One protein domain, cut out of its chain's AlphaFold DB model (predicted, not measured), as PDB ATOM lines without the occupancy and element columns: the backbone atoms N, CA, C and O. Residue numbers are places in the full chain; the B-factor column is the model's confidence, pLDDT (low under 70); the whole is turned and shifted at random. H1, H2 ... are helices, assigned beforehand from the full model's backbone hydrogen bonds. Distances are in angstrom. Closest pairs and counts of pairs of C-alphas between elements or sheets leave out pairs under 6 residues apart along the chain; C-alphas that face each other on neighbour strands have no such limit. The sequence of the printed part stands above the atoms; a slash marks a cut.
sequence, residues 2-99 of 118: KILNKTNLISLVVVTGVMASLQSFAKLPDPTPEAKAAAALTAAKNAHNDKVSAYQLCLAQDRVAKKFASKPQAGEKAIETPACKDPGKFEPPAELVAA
ATOM      1  N   LYS A   2     224.443 138.828 175.634       54.03
ATOM      2  CA  LYS A   2     222.999 139.164 175.767       54.03
ATOM      3  C   LYS A   2     222.678 140.551 176.367       54.03
ATOM      4  O   LYS A   2     221.561 141.033 176.217       54.03
ATOM      5  N   ILE A   3     223.649 141.202 177.012       58.72
ATOM      6  CA  ILE A   3     223.475 142.496 177.706       58.72
ATOM      7  C   ILE A   3     223.559 143.690 176.730       58.72
ATOM      8  O   ILE A   3     222.841 144.674 176.899       58.72
ATOM      9  N   LEU A   4     224.346 143.579 175.649       57.31
ATOM     10  CA  LEU A   4     224.465 144.636 174.631       57.31
ATOM     11  C   LEU A   4     223.169 144.825 173.821       57.31
ATOM     12  O   LEU A   4     222.807 145.955 173.513       57.31
ATOM     13  N   ASN A   5     222.435 143.748 173.517       56.19
ATOM     14  CA  ASN A   5     221.172 143.836 172.771       56.19
ATOM     15  C   ASN A   5     220.044 144.434 173.633       56.19
ATOM     16  O   ASN A   5     219.285 145.285 173.186       56.19
ATOM     17  N   LYS A   6     219.987 144.055 174.917       62.28
ATOM     18  CA  LYS A   6     218.955 144.539 175.843       62.28
ATOM     19  C   LYS A   6     219.085 146.038 176.128       62.28
ATOM     20  O   LYS A   6     218.077 146.726 176.178       62.28
ATOM     21  N   THR A   7     220.311 146.550 176.237       61.53
ATOM     22  CA  THR A   7     220.568 147.984 176.468       61.53
ATOM     23  C   THR A   7     220.254 148.831 175.229       61.53
ATOM     24  O   THR A   7     219.653 149.894 175.355       61.53
ATOM     25  N   ASN A   8     220.559 148.332 174.022       64.00
ATOM     26  CA  ASN A   8     220.168 148.982 172.764       64.00
ATOM     27  C   ASN A   8     218.649 148.971 172.545       64.00
ATOM     28  O   ASN A   8     218.091 149.969 172.102       64.00
ATOM     29  N   LEU A   9     217.971 147.881 172.911       66.00
ATOM     30  CA  LEU A   9     216.516 147.771 172.807       66.00
ATOM     31  C   LEU A   9     215.801 148.676 173.824       66.00
ATOM     32  O   LEU A   9     214.808 149.304 173.477       66.00
ATOM     33  N   ILE A  10     216.340 148.827 175.041       70.19
ATOM     34  CA  ILE A  10     215.844 149.811 176.019       70.19
ATOM     35  C   ILE A  10     216.055 151.240 175.496       70.19
ATOM     36  O   ILE A  10     215.128 152.041 175.550       70.19
ATOM     37  N   SER A  11     217.227 151.548 174.931       65.25
ATOM     38  CA  SER A  11     217.507 152.870 174.350       65.25
ATOM     39  C   SER A  11     216.569 153.193 173.173       65.25
ATOM     40  O   SER A  11     216.002 154.280 173.108       65.25
ATOM     41  N   LEU A  12     216.307 152.216 172.296       66.06
ATOM     42  CA  LEU A  12     215.364 152.343 171.179       66.06
ATOM     43  C   LEU A  12     213.920 152.573 171.663       66.06
ATOM     44  O   LEU A  12     213.217 153.426 171.122       66.06
ATOM     45  N   VAL A  13     213.473 151.853 172.698       70.12
ATOM     46  CA  VAL A  13     212.122 152.004 173.268       70.12
ATOM     47  C   VAL A  13     211.949 153.363 173.950       70.12
ATOM     48  O   VAL A  13     210.910 153.998 173.779       70.12
ATOM     49  N   VAL A  14     212.969 153.855 174.660       72.38
ATOM     50  CA  VAL A  14     212.932 155.181 175.301       72.38
ATOM     51  C   VAL A  14     212.893 156.301 174.254       72.38
ATOM     52  O   VAL A  14     212.065 157.204 174.364       72.38
ATOM     53  N   VAL A  15     213.708 156.219 173.196       67.81
ATOM     54  CA  VAL A  15     213.713 157.216 172.106       67.81
ATOM     55  C   VAL A  15     212.388 157.218 171.331       67.81
ATOM     56  O   VAL A  15     211.862 158.284 171.007       67.81
ATOM     57  N   THR A  16     211.798 156.044 171.087       62.94
ATOM     58  CA  THR A  16     210.515 155.931 170.369       62.94
ATOM     59  C   THR A  16     209.333 156.398 171.231       62.94
ATOM     60  O   THR A  16     208.417 157.041 170.723       62.94
ATOM     61  N   GLY A  17     209.372 156.151 172.547       62.69
ATOM     62  CA  GLY A  17     208.362 156.636 173.495       62.69
ATOM     63  C   GLY A  17     208.327 158.163 173.618       62.69
ATOM     64  O   GLY A  17     207.248 158.750 173.672       62.69
ATOM     65  N   VAL A  18     209.490 158.824 173.573       63.25
ATOM     66  CA  VAL A  18     209.574 160.296 173.555       63.25
ATOM     67  C   VAL A  18     209.017 160.868 172.245       63.25
ATOM     68  O   VAL A  18     208.243 161.822 172.279       63.25
ATOM     69  N   MET A  19     209.309 160.253 171.094       58.00
ATOM     70  CA  MET A  19     208.756 160.684 169.799       58.00
ATOM     71  C   MET A  19     207.230 160.505 169.698       58.00
ATOM     72  O   MET A  19     206.549 161.343 169.108       58.00
ATOM     73  N   ALA A  20     206.671 159.460 170.317       58.97
ATOM     74  CA  ALA A  20     205.225 159.223 170.340       58.97
ATOM     75  C   ALA A  20     204.450 160.265 171.173       58.97
ATOM     76  O   ALA A  20     203.286 160.535 170.886       58.97
ATOM     77  N   SER A  21     205.097 160.904 172.155       56.75
ATOM     78  CA  SER A  21     204.478 161.959 172.977       56.75
ATOM     79  C   SER A  21     204.301 163.306 172.256       56.75
ATOM     80  O   SER A  21     203.549 164.159 172.720       56.75
ATOM     81  N   LEU A  22     204.932 163.489 171.088       57.06
ATOM     82  CA  LEU A  22     204.828 164.702 170.262       57.06
ATOM     83  C   LEU A  22     203.673 164.649 169.244       57.06
ATOM     84  O   LEU A  22     203.361 165.658 168.619       57.06
ATOM     85  N   GLN A  23     203.034 163.490 169.051       53.44
ATOM     86  CA  GLN A  23     202.009 163.278 168.014       53.44
ATOM     87  C   GLN A  23     200.575 163.577 168.494       53.44
ATOM     88  O   GLN A  23     199.619 163.412 167.742       53.44
ATOM     89  N   SER A  24     200.408 164.052 169.732       55.78
ATOM     90  CA  SER A  24     199.109 164.445 170.300       55.78
ATOM     91  C   SER A  24     198.945 165.964 170.425       55.78
ATOM     92  O   SER A  24     198.294 166.438 171.348       55.78
ATOM     93  N   PHE A  25     199.475 166.751 169.483       52.62
ATOM     94  CA  PHE A  25     199.002 168.127 169.268       52.62
ATOM     95  C   PHE A  25     197.755 168.104 168.371       52.62
ATOM     96  O   PHE A  25     197.746 168.603 167.248       52.62
ATOM     97  N   ALA A  26     196.682 167.485 168.866       51.22
ATOM     98  CA  ALA A  26     195.366 167.562 168.248       51.22
ATOM     99  C   ALA A  26     194.838 168.995 168.399       51.22
ATOM    100  O   ALA A  26     194.225 169.283 169.412       51.22
ATOM    101  N   LYS A  27     195.145 169.894 167.447       51.03
ATOM    102  CA  LYS A  27     194.619 171.271 167.309       51.03
ATOM    103  C   LYS A  27     194.069 171.850 168.623       51.03
ATOM    104  O   LYS A  27     192.867 172.077 168.753       51.03
ATOM    105  N   LEU A  28     194.954 172.039 169.607       42.44
ATOM    106  CA  LEU A  28     194.571 172.692 170.853       42.44
ATOM    107  C   LEU A  28     194.162 174.130 170.499       42.44
ATOM    108  O   LEU A  28     194.890 174.776 169.736       42.44
ATOM    109  N   PRO A  29     193.018 174.629 171.002       58.12
ATOM    110  CA  PRO A  29     192.734 176.056 170.950       58.12
ATOM    111  C   PRO A  29     193.943 176.792 171.522       58.12
ATOM    112  O   PRO A  29     194.551 176.303 172.480       58.12
ATOM    113  N   ASP A  30     194.321 177.904 170.887       61.72
ATOM    114  CA  ASP A  30     195.454 178.723 171.308       61.72
ATOM    115  C   ASP A  30     195.498 178.808 172.835       61.72
ATOM    116  O   ASP A  30     194.448 179.060 173.441       61.72
ATOM    117  N   PRO A  31     196.662 178.554 173.467       58.22
ATOM    118  CA  PRO A  31     196.776 178.577 174.915       58.22
ATOM    119  C   PRO A  31     196.167 179.881 175.404       58.22
ATOM    120  O   PRO A  31     196.650 180.967 175.057       58.22
ATOM    121  N   THR A  32     195.062 179.748 176.139       59.00
ATOM    122  CA  THR A  32     194.298 180.885 176.633       59.00
ATOM    123  C   THR A  32     195.259 181.807 177.383       59.00
ATOM    124  O   THR A  32     196.243 181.335 177.968       59.00
ATOM    125  N   PRO A  33     195.043 183.130 177.357       65.31
ATOM    126  CA  PRO A  33     195.939 184.076 178.024       65.31
ATOM    127  C   PRO A  33     196.197 183.707 179.498       65.31
ATOM    128  O   PRO A  33     197.306 183.903 179.993       65.31
ATOM    129  N   GLU A  34     195.235 183.056 180.157       60.28
ATOM    130  CA  GLU A  34     195.371 182.512 181.513       60.28
ATOM    131  C   GLU A  34     196.406 181.373 181.627       60.28
ATOM    132  O   GLU A  34     197.219 181.359 182.553       60.28
ATOM    133  N   ALA A  35     196.454 180.444 180.667       68.56
ATOM    134  CA  ALA A  35     197.428 179.349 180.667       68.56
ATOM    135  C   ALA A  35     198.861 179.850 180.410       68.56
ATOM    136  O   ALA A  35     199.815 179.353 181.017       68.56
ATOM    137  N   LYS A  36     199.024 180.876 179.560       67.12
ATOM    138  CA  LYS A  36     200.330 181.529 179.357       67.12
ATOM    139  C   LYS A  36     200.803 182.257 180.614       67.12
ATOM    140  O   LYS A  36     201.982 182.158 180.951       67.12
ATOM    141  N   ALA A  37     199.902 182.928 181.334       67.25
ATOM    142  CA  ALA A  37     200.239 183.605 182.585       67.25
ATOM    143  C   ALA A  37     200.661 182.615 183.686       67.25
ATOM    144  O   ALA A  37     201.672 182.836 184.356       67.25
ATOM    145  N   ALA A  38     199.970 181.478 183.827       71.06
ATOM    146  CA  ALA A  38     200.340 180.434 184.787       71.06
ATOM    147  C   ALA A  38     201.701 179.779 184.468       71.06
ATOM    148  O   ALA A  38     202.507 179.524 185.374       71.06
ATOM    149  N   ALA A  39     201.992 179.550 183.184       76.19
ATOM    150  CA  ALA A  39     203.290 179.039 182.741       76.19
ATOM    151  C   ALA A  39     204.421 180.048 183.007       76.19
ATOM    152  O   ALA A  39     205.468 179.675 183.538       76.19
ATOM    153  N   ALA A  40     204.192 181.331 182.718       79.31
ATOM    154  CA  ALA A  40     205.159 182.393 182.983       79.31
ATOM    155  C   ALA A  40     205.403 182.605 184.489       79.31
ATOM    156  O   ALA A  40     206.544 182.805 184.902       79.31
ATOM    157  N   LEU A  41     204.372 182.469 185.334       77.62
ATOM    158  CA  LEU A  41     204.526 182.500 186.794       77.62
ATOM    159  C   LEU A  41     205.380 181.314 187.274       77.62
ATOM    160  O   LEU A  41     206.280 181.476 188.097       77.62
ATOM    161  N   THR A  42     205.139 180.118 186.736       84.50
ATOM    162  CA  THR A  42     205.932 178.925 187.068       84.50
ATOM    163  C   THR A  42     207.392 179.099 186.650       84.50
ATOM    164  O   THR A  42     208.288 178.827 187.444       84.50
ATOM    165  N   ALA A  43     207.644 179.640 185.456       84.94
ATOM    166  CA  ALA A  43     208.991 179.970 184.999       84.94
ATOM    167  C   ALA A  43     209.673 181.008 185.910       84.94
ATOM    168  O   ALA A  43     210.826 180.819 186.294       84.94
ATOM    169  N   ALA A  44     208.954 182.056 186.330       85.94
ATOM    170  CA  ALA A  44     209.470 183.060 187.257       85.94
ATOM    171  C   ALA A  44     209.794 182.468 188.642       85.94
ATOM    172  O   ALA A  44     210.849 182.765 189.204       85.94
ATOM    173  N   LYS A  45     208.934 181.588 189.174       87.12
ATOM    174  CA  LYS A  45     209.196 180.852 190.423       87.12
ATOM    175  C   LYS A  45     210.417 179.949 190.298       87.12
ATOM    176  O   LYS A  45     211.238 179.927 191.207       87.12
ATOM    177  N   ASN A  46     210.556 179.227 189.191       90.88
ATOM    178  CA  ASN A  46     211.711 178.358 188.959       90.88
ATOM    179  C   ASN A  46     213.002 179.179 188.894       90.88
ATOM    180  O   ASN A  46     213.927 178.902 189.647       90.88
ATOM    181  N   ALA A  47     213.007 180.275 188.131       90.44
ATOM    182  CA  ALA A  47     214.152 181.177 188.057       90.44
ATOM    183  C   ALA A  47     214.525 181.792 189.419       90.44
ATOM    184  O   ALA A  47     215.695 182.075 189.673       90.44
ATOM    185  N   HIS A  48     213.555 182.021 190.313       91.56
ATOM    186  CA  HIS A  48     213.842 182.445 191.687       91.56
ATOM    187  C   HIS A  48     214.415 181.307 192.534       91.56
ATOM    188  O   HIS A  48     215.443 181.504 193.180       91.56
ATOM    189  N   ASN A  49     213.828 180.111 192.472       92.25
ATOM    190  CA  ASN A  49     214.346 178.929 193.164       92.25
ATOM    191  C   ASN A  49     215.782 178.592 192.740       92.25
ATOM    192  O   ASN A  49     216.586 178.222 193.592       92.25
ATOM    193  N   ASP A  50     216.137 178.787 191.470       93.50
ATOM    194  CA  ASP A  50     217.506 178.607 190.981       93.50
ATOM    195  C   ASP A  50     218.482 179.612 191.616       93.50
ATOM    196  O   ASP A  50     219.618 179.276 191.949       93.50
ATOM    197  N   LYS A  51     218.039 180.847 191.873       91.94
ATOM    198  CA  LYS A  51     218.849 181.822 192.622       91.94
ATOM    199  C   LYS A  51     218.964 181.442 194.101       91.94
ATOM    200  O   LYS A  51     220.027 181.616 194.692       91.94
ATOM    201  N   VAL A  52     217.899 180.900 194.701       94.00
ATOM    202  CA  VAL A  52     217.915 180.395 196.087       94.00
ATOM    203  C   VAL A  52     218.849 179.197 196.226       94.00
ATOM    204  O   VAL A  52     219.629 179.145 197.177       94.00
ATOM    205  N   SER A  53     218.826 178.259 195.282       92.31
ATOM    206  CA  SER A  53     219.713 177.095 195.302       92.31
ATOM    207  C   SER A  53     221.177 177.512 195.134       92.31
ATOM    208  O   SER A  53     222.032 177.050 195.892       92.31
ATOM    209  N   ALA A  54     221.465 178.470 194.246       92.88
ATOM    210  CA  ALA A  54     222.795 179.059 194.109       92.88
ATOM    211  C   ALA A  54     223.264 179.753 195.402       92.88
ATOM    212  O   ALA A  54     224.414 179.586 195.815       92.88
ATOM    213  N   TYR A  55     222.376 180.475 196.089       93.38
ATOM    214  CA  TYR A  55     222.680 181.089 197.382       93.38
ATOM    215  C   TYR A  55     223.001 180.045 198.461       93.38
ATOM    216  O   TYR A  55     223.999 180.169 199.173       93.38
ATOM    217  N   GLN A  56     222.214 178.970 198.553       92.81
ATOM    218  CA  GLN A  56     222.476 177.875 199.493       92.81
ATOM    219  C   GLN A  56     223.805 177.168 199.204       92.81
ATOM    220  O   GLN A  56     224.538 176.838 200.142       92.81
ATOM    221  N   LEU A  57     224.135 176.972 197.925       93.06
ATOM    222  CA  LEU A  57     225.414 176.408 197.509       93.06
ATOM    223  C   LEU A  57     226.578 177.312 197.928       93.06
ATOM    224  O   LEU A  57     227.550 176.821 198.501       93.06
ATOM    225  N   CYS A  58     226.448 178.626 197.729       92.50
ATOM    226  CA  CYS A  58     227.435 179.598 198.194       92.50
ATOM    227  C   CYS A  58     227.637 179.508 199.716       92.50
ATOM    228  O   CYS A  58     228.764 179.374 200.185       92.50
ATOM    229  N   LEU A  59     226.555 179.460 200.505       91.69
ATOM    230  CA  LEU A  59     226.658 179.325 201.963       91.69
ATOM    231  C   LEU A  59     227.321 178.012 202.403       91.69
ATOM    232  O   LEU A  59     227.934 177.954 203.473       91.69
ATOM    233  N   ALA A  60     227.149 176.934 201.636       90.75
ATOM    234  CA  ALA A  60     227.810 175.662 201.903       90.75
ATOM    235  C   ALA A  60     229.317 175.754 201.621       90.75
ATOM    236  O   ALA A  60     230.114 175.325 202.456       90.75
ATOM    237  N   GLN A  61     229.705 176.370 200.502       90.06
ATOM    238  CA  GLN A  61     231.107 176.619 200.158       90.06
ATOM    239  C   GLN A  61     231.788 177.516 201.199       90.06
ATOM    240  O   GLN A  61     232.862 177.174 201.685       90.06
ATOM    241  N   ASP A  62     231.121 178.582 201.644       88.69
ATOM    242  CA  ASP A  62     231.616 179.477 202.695       88.69
ATOM    243  C   ASP A  62     231.840 178.759 204.029       88.69
ATOM    244  O   ASP A  62     232.817 179.013 204.738       88.69
ATOM    245  N   ARG A  63     230.951 177.831 204.398       87.31
ATOM    246  CA  ARG A  63     231.136 177.012 205.606       87.31
ATOM    247  C   ARG A  63     232.387 176.150 205.504       87.31
ATOM    248  O   ARG A  63     233.124 176.045 206.483       87.31
ATOM    249  N   VAL A  64     232.631 175.558 204.339       87.19
ATOM    250  CA  VAL A  64     233.826 174.750 204.079       87.19
ATOM    251  C   VAL A  64     235.077 175.629 204.121       87.19
ATOM    252  O   VAL A  64     236.001 175.324 204.873       87.19
ATOM    253  N   ALA A  65     235.067 176.764 203.419       83.88
ATOM    254  CA  ALA A  65     236.165 177.727 203.411       83.88
ATOM    255  C   ALA A  65     236.525 178.193 204.830       83.88
ATOM    256  O   ALA A  65     237.688 178.148 205.216       83.88
ATOM    257  N   LYS A  66     235.530 178.524 205.665       82.88
ATOM    258  CA  LYS A  66     235.750 178.900 207.073       82.88
ATOM    259  C   LYS A  66     236.361 177.771 207.905       82.88
ATOM    260  O   LYS A  66     237.210 178.031 208.756       82.88
ATOM    261  N   LYS A  67     235.957 176.514 207.681       82.06
ATOM    262  CA  LYS A  67     236.535 175.360 208.389       82.06
ATOM    263  C   LYS A  67     238.013 175.175 208.048       82.06
ATOM    264  O   LYS A  67     238.801 174.951 208.965       82.06
ATOM    265  N   PHE A  68     238.397 175.334 206.787       77.19
ATOM    266  CA  PHE A  68     239.799 175.250 206.376       77.19
ATOM    267  C   PHE A  68     240.610 176.490 206.780       77.19
ATOM    268  O   PHE A  68     241.710 176.344 207.301       77.19
ATOM    269  N   ALA A  69     240.033 177.692 206.702       75.12
ATOM    270  CA  ALA A  69     240.671 178.920 207.185       75.12
ATOM    271  C   ALA A  69     240.952 178.896 208.701       75.12
ATOM    272  O   ALA A  69     241.911 179.508 209.157       75.12
ATOM    273  N   SER A  70     240.155 178.163 209.491       67.69
ATOM    274  CA  SER A  70     240.402 177.970 210.931       67.69
ATOM    275  C   SER A  70     241.541 176.990 211.259       67.69
ATOM    276  O   SER A  70     241.941 176.874 212.417       67.69
ATOM    277  N   LYS A  71     242.066 176.276 210.255       68.69
ATOM    278  CA  LYS A  71     243.210 175.360 210.356       68.69
ATOM    279  C   LYS A  71     244.201 175.664 209.224       68.69
ATOM    280  O   LYS A  71     244.378 174.820 208.346       68.69
ATOM    281  N   PRO A  72     244.816 176.858 209.203       64.25
ATOM    282  CA  PRO A  72     245.733 177.205 208.133       64.25
ATOM    283  C   PRO A  72     246.935 176.258 208.175       64.25
ATOM    284  O   PRO A  72     247.605 176.124 209.203       64.25
ATOM    285  N   GLN A  73     247.198 175.581 207.060       64.75
ATOM    286  CA  GLN A  73     248.460 174.883 206.860       64.75
ATOM    287  C   GLN A  73     249.557 175.952 206.740       64.75
ATOM    288  O   GLN A  73     249.338 177.009 206.143       64.75
ATOM    289  N   ALA A  74     250.711 175.744 207.380       61.12
ATOM    290  CA  ALA A  74     251.750 176.770 207.453       61.12
ATOM    291  C   ALA A  74     252.165 177.237 206.042       61.12
ATOM    292  O   ALA A  74     252.667 176.443 205.251       61.12
ATOM    293  N   GLY A  75     251.946 178.523 205.744       64.25
ATOM    294  CA  GLY A  75     252.255 179.143 204.448       64.25
ATOM    295  C   GLY A  75     251.056 179.373 203.519       64.25
ATOM    296  O   GLY A  75     251.219 180.029 202.490       64.25
ATOM    297  N   GLU A  76     249.858 178.900 203.868       65.81
ATOM    298  CA  GLU A  76     248.663 179.076 203.036       65.81
ATOM    299  C   GLU A  76     247.990 180.433 203.306       65.81
ATOM    300  O   GLU A  76     247.709 180.799 204.451       65.81
ATOM    301  N   LYS A  77     247.761 181.219 202.247       62.72
ATOM    302  CA  LYS A  77     247.073 182.513 202.349       62.72
ATOM    303  C   LYS A  77     245.568 182.283 202.422       62.72
ATOM    304  O   LYS A  77     245.029 181.487 201.660       62.72
ATOM    305  N   ALA A  78     244.896 183.009 203.312       63.06
ATOM    306  CA  ALA A  78     243.443 182.977 203.404       63.06
ATOM    307  C   ALA A  78     242.821 183.354 202.048       63.06
ATOM    308  O   ALA A  78     243.103 184.423 201.507       63.06
ATOM    309  N   ILE A  79     241.995 182.463 201.499       66.31
ATOM    310  CA  ILE A  79     241.205 182.746 200.303       66.31
ATOM    311  C   ILE A  79     240.006 183.582 200.748       66.31
ATOM    312  O   ILE A  79     239.177 183.109 201.526       66.31
ATOM    313  N   GLU A  80     239.920 184.824 200.277       64.88
ATOM    314  CA  GLU A  80     238.743 185.660 200.500       64.88
ATOM    315  C   GLU A  80     237.586 185.134 199.649       64.88
ATOM    316  O   GLU A  80     237.634 185.168 198.417       64.88
ATOM    317  N   THR A  81     236.546 184.612 200.301       64.94
ATOM    318  CA  THR A  81     235.315 184.233 199.611       64.94
ATOM    319  C   THR A  81     234.384 185.445 199.516       64.94
ATOM    320  O   THR A  81     234.158 186.138 200.512       64.94
ATOM    321  N   PRO A  82     233.854 185.756 198.320       71.94
ATOM    322  CA  PRO A  82     232.892 186.838 198.171       71.94
ATOM    323  C   PRO A  82     231.597 186.499 198.917       71.94
ATOM    324  O   PRO A  82     231.152 185.354 198.921       71.94
ATOM    325  N   ALA A  83     230.964 187.507 199.522       80.31
ATOM    326  CA  ALA A  83     229.729 187.308 200.276       80.31
ATOM    327  C   ALA A  83     228.591 186.754 199.398       80.31
ATOM    328  O   ALA A  83     228.338 187.240 198.291       80.31
ATOM    329  N   CYS A  84     227.855 185.775 199.925       86.88
ATOM    330  CA  CYS A  84     226.708 185.189 199.240       86.88
ATOM    331  C   CYS A  84     225.575 186.208 199.055       86.88
ATOM    332  O   CYS A  84     225.102 186.814 200.019       86.88
ATOM    333  N   LYS A  85     225.108 186.379 197.812       87.19
ATOM    334  CA  LYS A  85     224.027 187.310 197.468       87.19
ATOM    335  C   LYS A  85     222.660 186.663 197.700       87.19
ATOM    336  O   LYS A  85     222.299 185.727 196.991       87.19
ATOM    337  N   ASP A  86     221.916 187.174 198.675       86.56
ATOM    338  CA  ASP A  86     220.566 186.699 198.984       86.56
ATOM    339  C   ASP A  86     219.582 187.111 197.865       86.56
ATOM    340  O   ASP A  86     219.526 188.293 197.506       86.56
ATOM    341  N   PRO A  87     218.828 186.166 197.276       81.81
ATOM    342  CA  PRO A  87     217.869 186.449 196.208       81.81
ATOM    343  C   PRO A  87     216.579 187.139 196.676       81.81
ATOM    344  O   PRO A  87     215.754 187.496 195.834       81.81
ATOM    345  N   GLY A  88     216.390 187.335 197.981       85.94
ATOM    346  CA  GLY A  88     215.247 188.022 198.565       85.94
ATOM    347  C   GLY A  88     213.933 187.249 198.441       85.94
ATOM    348  O   GLY A  88     213.865 186.118 197.947       85.94
ATOM    349  N   LYS A  89     212.848 187.873 198.906       85.06
ATOM    350  CA  LYS A  89     211.489 187.338 198.759       85.06
ATOM    351  C   LYS A  89     211.125 187.281 197.270       85.06
ATOM    352  O   LYS A  89     211.423 188.213 196.531       85.06
ATOM    353  N   PHE A  90     210.467 186.208 196.829       82.94
ATOM    354  CA  PHE A  90     209.931 186.158 195.471       82.94
ATOM    355  C   PHE A  90     208.813 187.193 195.316       82.94
ATOM    356  O   PHE A  90     207.747 187.036 195.915       82.94
ATOM    357  N   GLU A  91     209.051 188.212 194.496       80.31
ATOM    358  CA  GLU A  91     208.012 189.127 194.041       80.31
ATOM    359  C   GLU A  91     207.573 188.716 192.630       80.31
ATOM    360  O   GLU A  91     208.377 188.773 191.693       80.31
ATOM    361  N   PRO A  92     206.330 188.233 192.458       71.94
ATOM    362  CA  PRO A  92     205.830 187.889 191.139       71.94
ATOM    363  C   PRO A  92     205.741 189.156 190.270       71.94
ATOM    364  O   PRO A  92     205.262 190.183 190.751       71.94
ATOM    365  N   PRO A  93     206.149 189.096 188.988       72.56
ATOM    366  CA  PRO A  93     205.967 190.207 188.059       72.56
ATOM    367  C   PRO A  93     204.502 190.663 188.035       72.56
ATOM    368  O   PRO A  93     203.611 189.836 187.841       72.56
ATOM    369  N   ALA A  94     204.246 191.960 188.235       66.12
ATOM    370  CA  ALA A  94     202.893 192.516 188.395       66.12
ATOM    371  C   ALA A  94     201.951 192.177 187.221       66.12
ATOM    372  O   ALA A  94     200.763 191.922 187.419       66.12
ATOM    373  N   GLU A  95     202.509 192.080 186.015       61.91
ATOM    374  CA  GLU A  95     201.833 191.675 184.776       61.91
ATOM    375  C   GLU A  95     201.256 190.251 184.848       61.91
ATOM    376  O   GLU A  95     200.226 189.958 184.247       61.91
ATOM    377  N   LEU A  96     201.896 189.370 185.623       60.53
ATOM    378  CA  LEU A  96     201.461 187.990 185.831       60.53
ATOM    379  C   LEU A  96     200.456 187.871 186.977       60.53
ATOM    380  O   LEU A  96     199.690 186.920 186.998       60.53
ATOM    381  N   VAL A  97     200.430 188.823 187.914       58.41
ATOM    382  CA  VAL A  97     199.490 188.834 189.051       58.41
ATOM    383  C   VAL A  97     198.091 189.284 188.616       58.41
ATOM    384  O   VAL A  97     197.102 188.769 189.127       58.41
ATOM    385  N   ALA A  98     197.991 190.183 187.631       56.88
ATOM    386  CA  ALA A  98     196.713 190.672 187.103       56.88
ATOM    387  C   ALA A  98     195.918 189.621 186.301       56.88
ATOM    388  O   ALA A  98     194.719 189.790 186.090       56.88
ATOM    389  N   ALA A  99     196.573 188.543 185.857       54.06
ATOM    390  CA  ALA A  99     195.985 187.496 185.019       54.06
ATOM    391  C   ALA A  99     195.652 186.198 185.779       54.06
ATOM    392  O   ALA A  99     195.197 185.231 185.171       54.06
TER     393      ALA A  99
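This is residues 2 to 99 of the 118 residues of an uncharacterized protein of Polynucleobacter sp. VK13 (UniProt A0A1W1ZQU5). One long straight helix, H2, has the chain after it folded back along its length to a short H3 near its first turns, while H1 sticks out as a free arm beyond the link that leads into that same end. The printed part has 98 residues with three named helices, in the order H1, H2, H3, and no named strand: all helix. It is extended, with a radius of gyration of the C-alphas of 24.2 A, and flat, spanning 68 by 59 by 13 A.

H2, residues 33 to 69, is 53.6 A long, from C-alpha 33 at (195.939, 184.076, 178.024). H1, residues 2 to 20, measures 27.3 A from C-alpha 2 at (222.999, 139.164, 175.767). H3, residues 94 to 97, measures 5.1 A.

H2 touches H3 with residues 37 to 41 alone; the closest C-alphas, of Ala 37 and Leu 96, are 5.6 A apart. H1 is apart from H2 and H3. Every O i to N i+4 pair is within hydrogen-bond range in H2, 14 of 15 in H1; H3 is too short for one.

The C-alphas farthest apart, of Lys 27 and Ala 74, are 70.0 A apart. Both links are long, 12 and 24 residues; the printed part has no cut. Mean pLDDT of the printed part is 72.2, with 51 residues under 70.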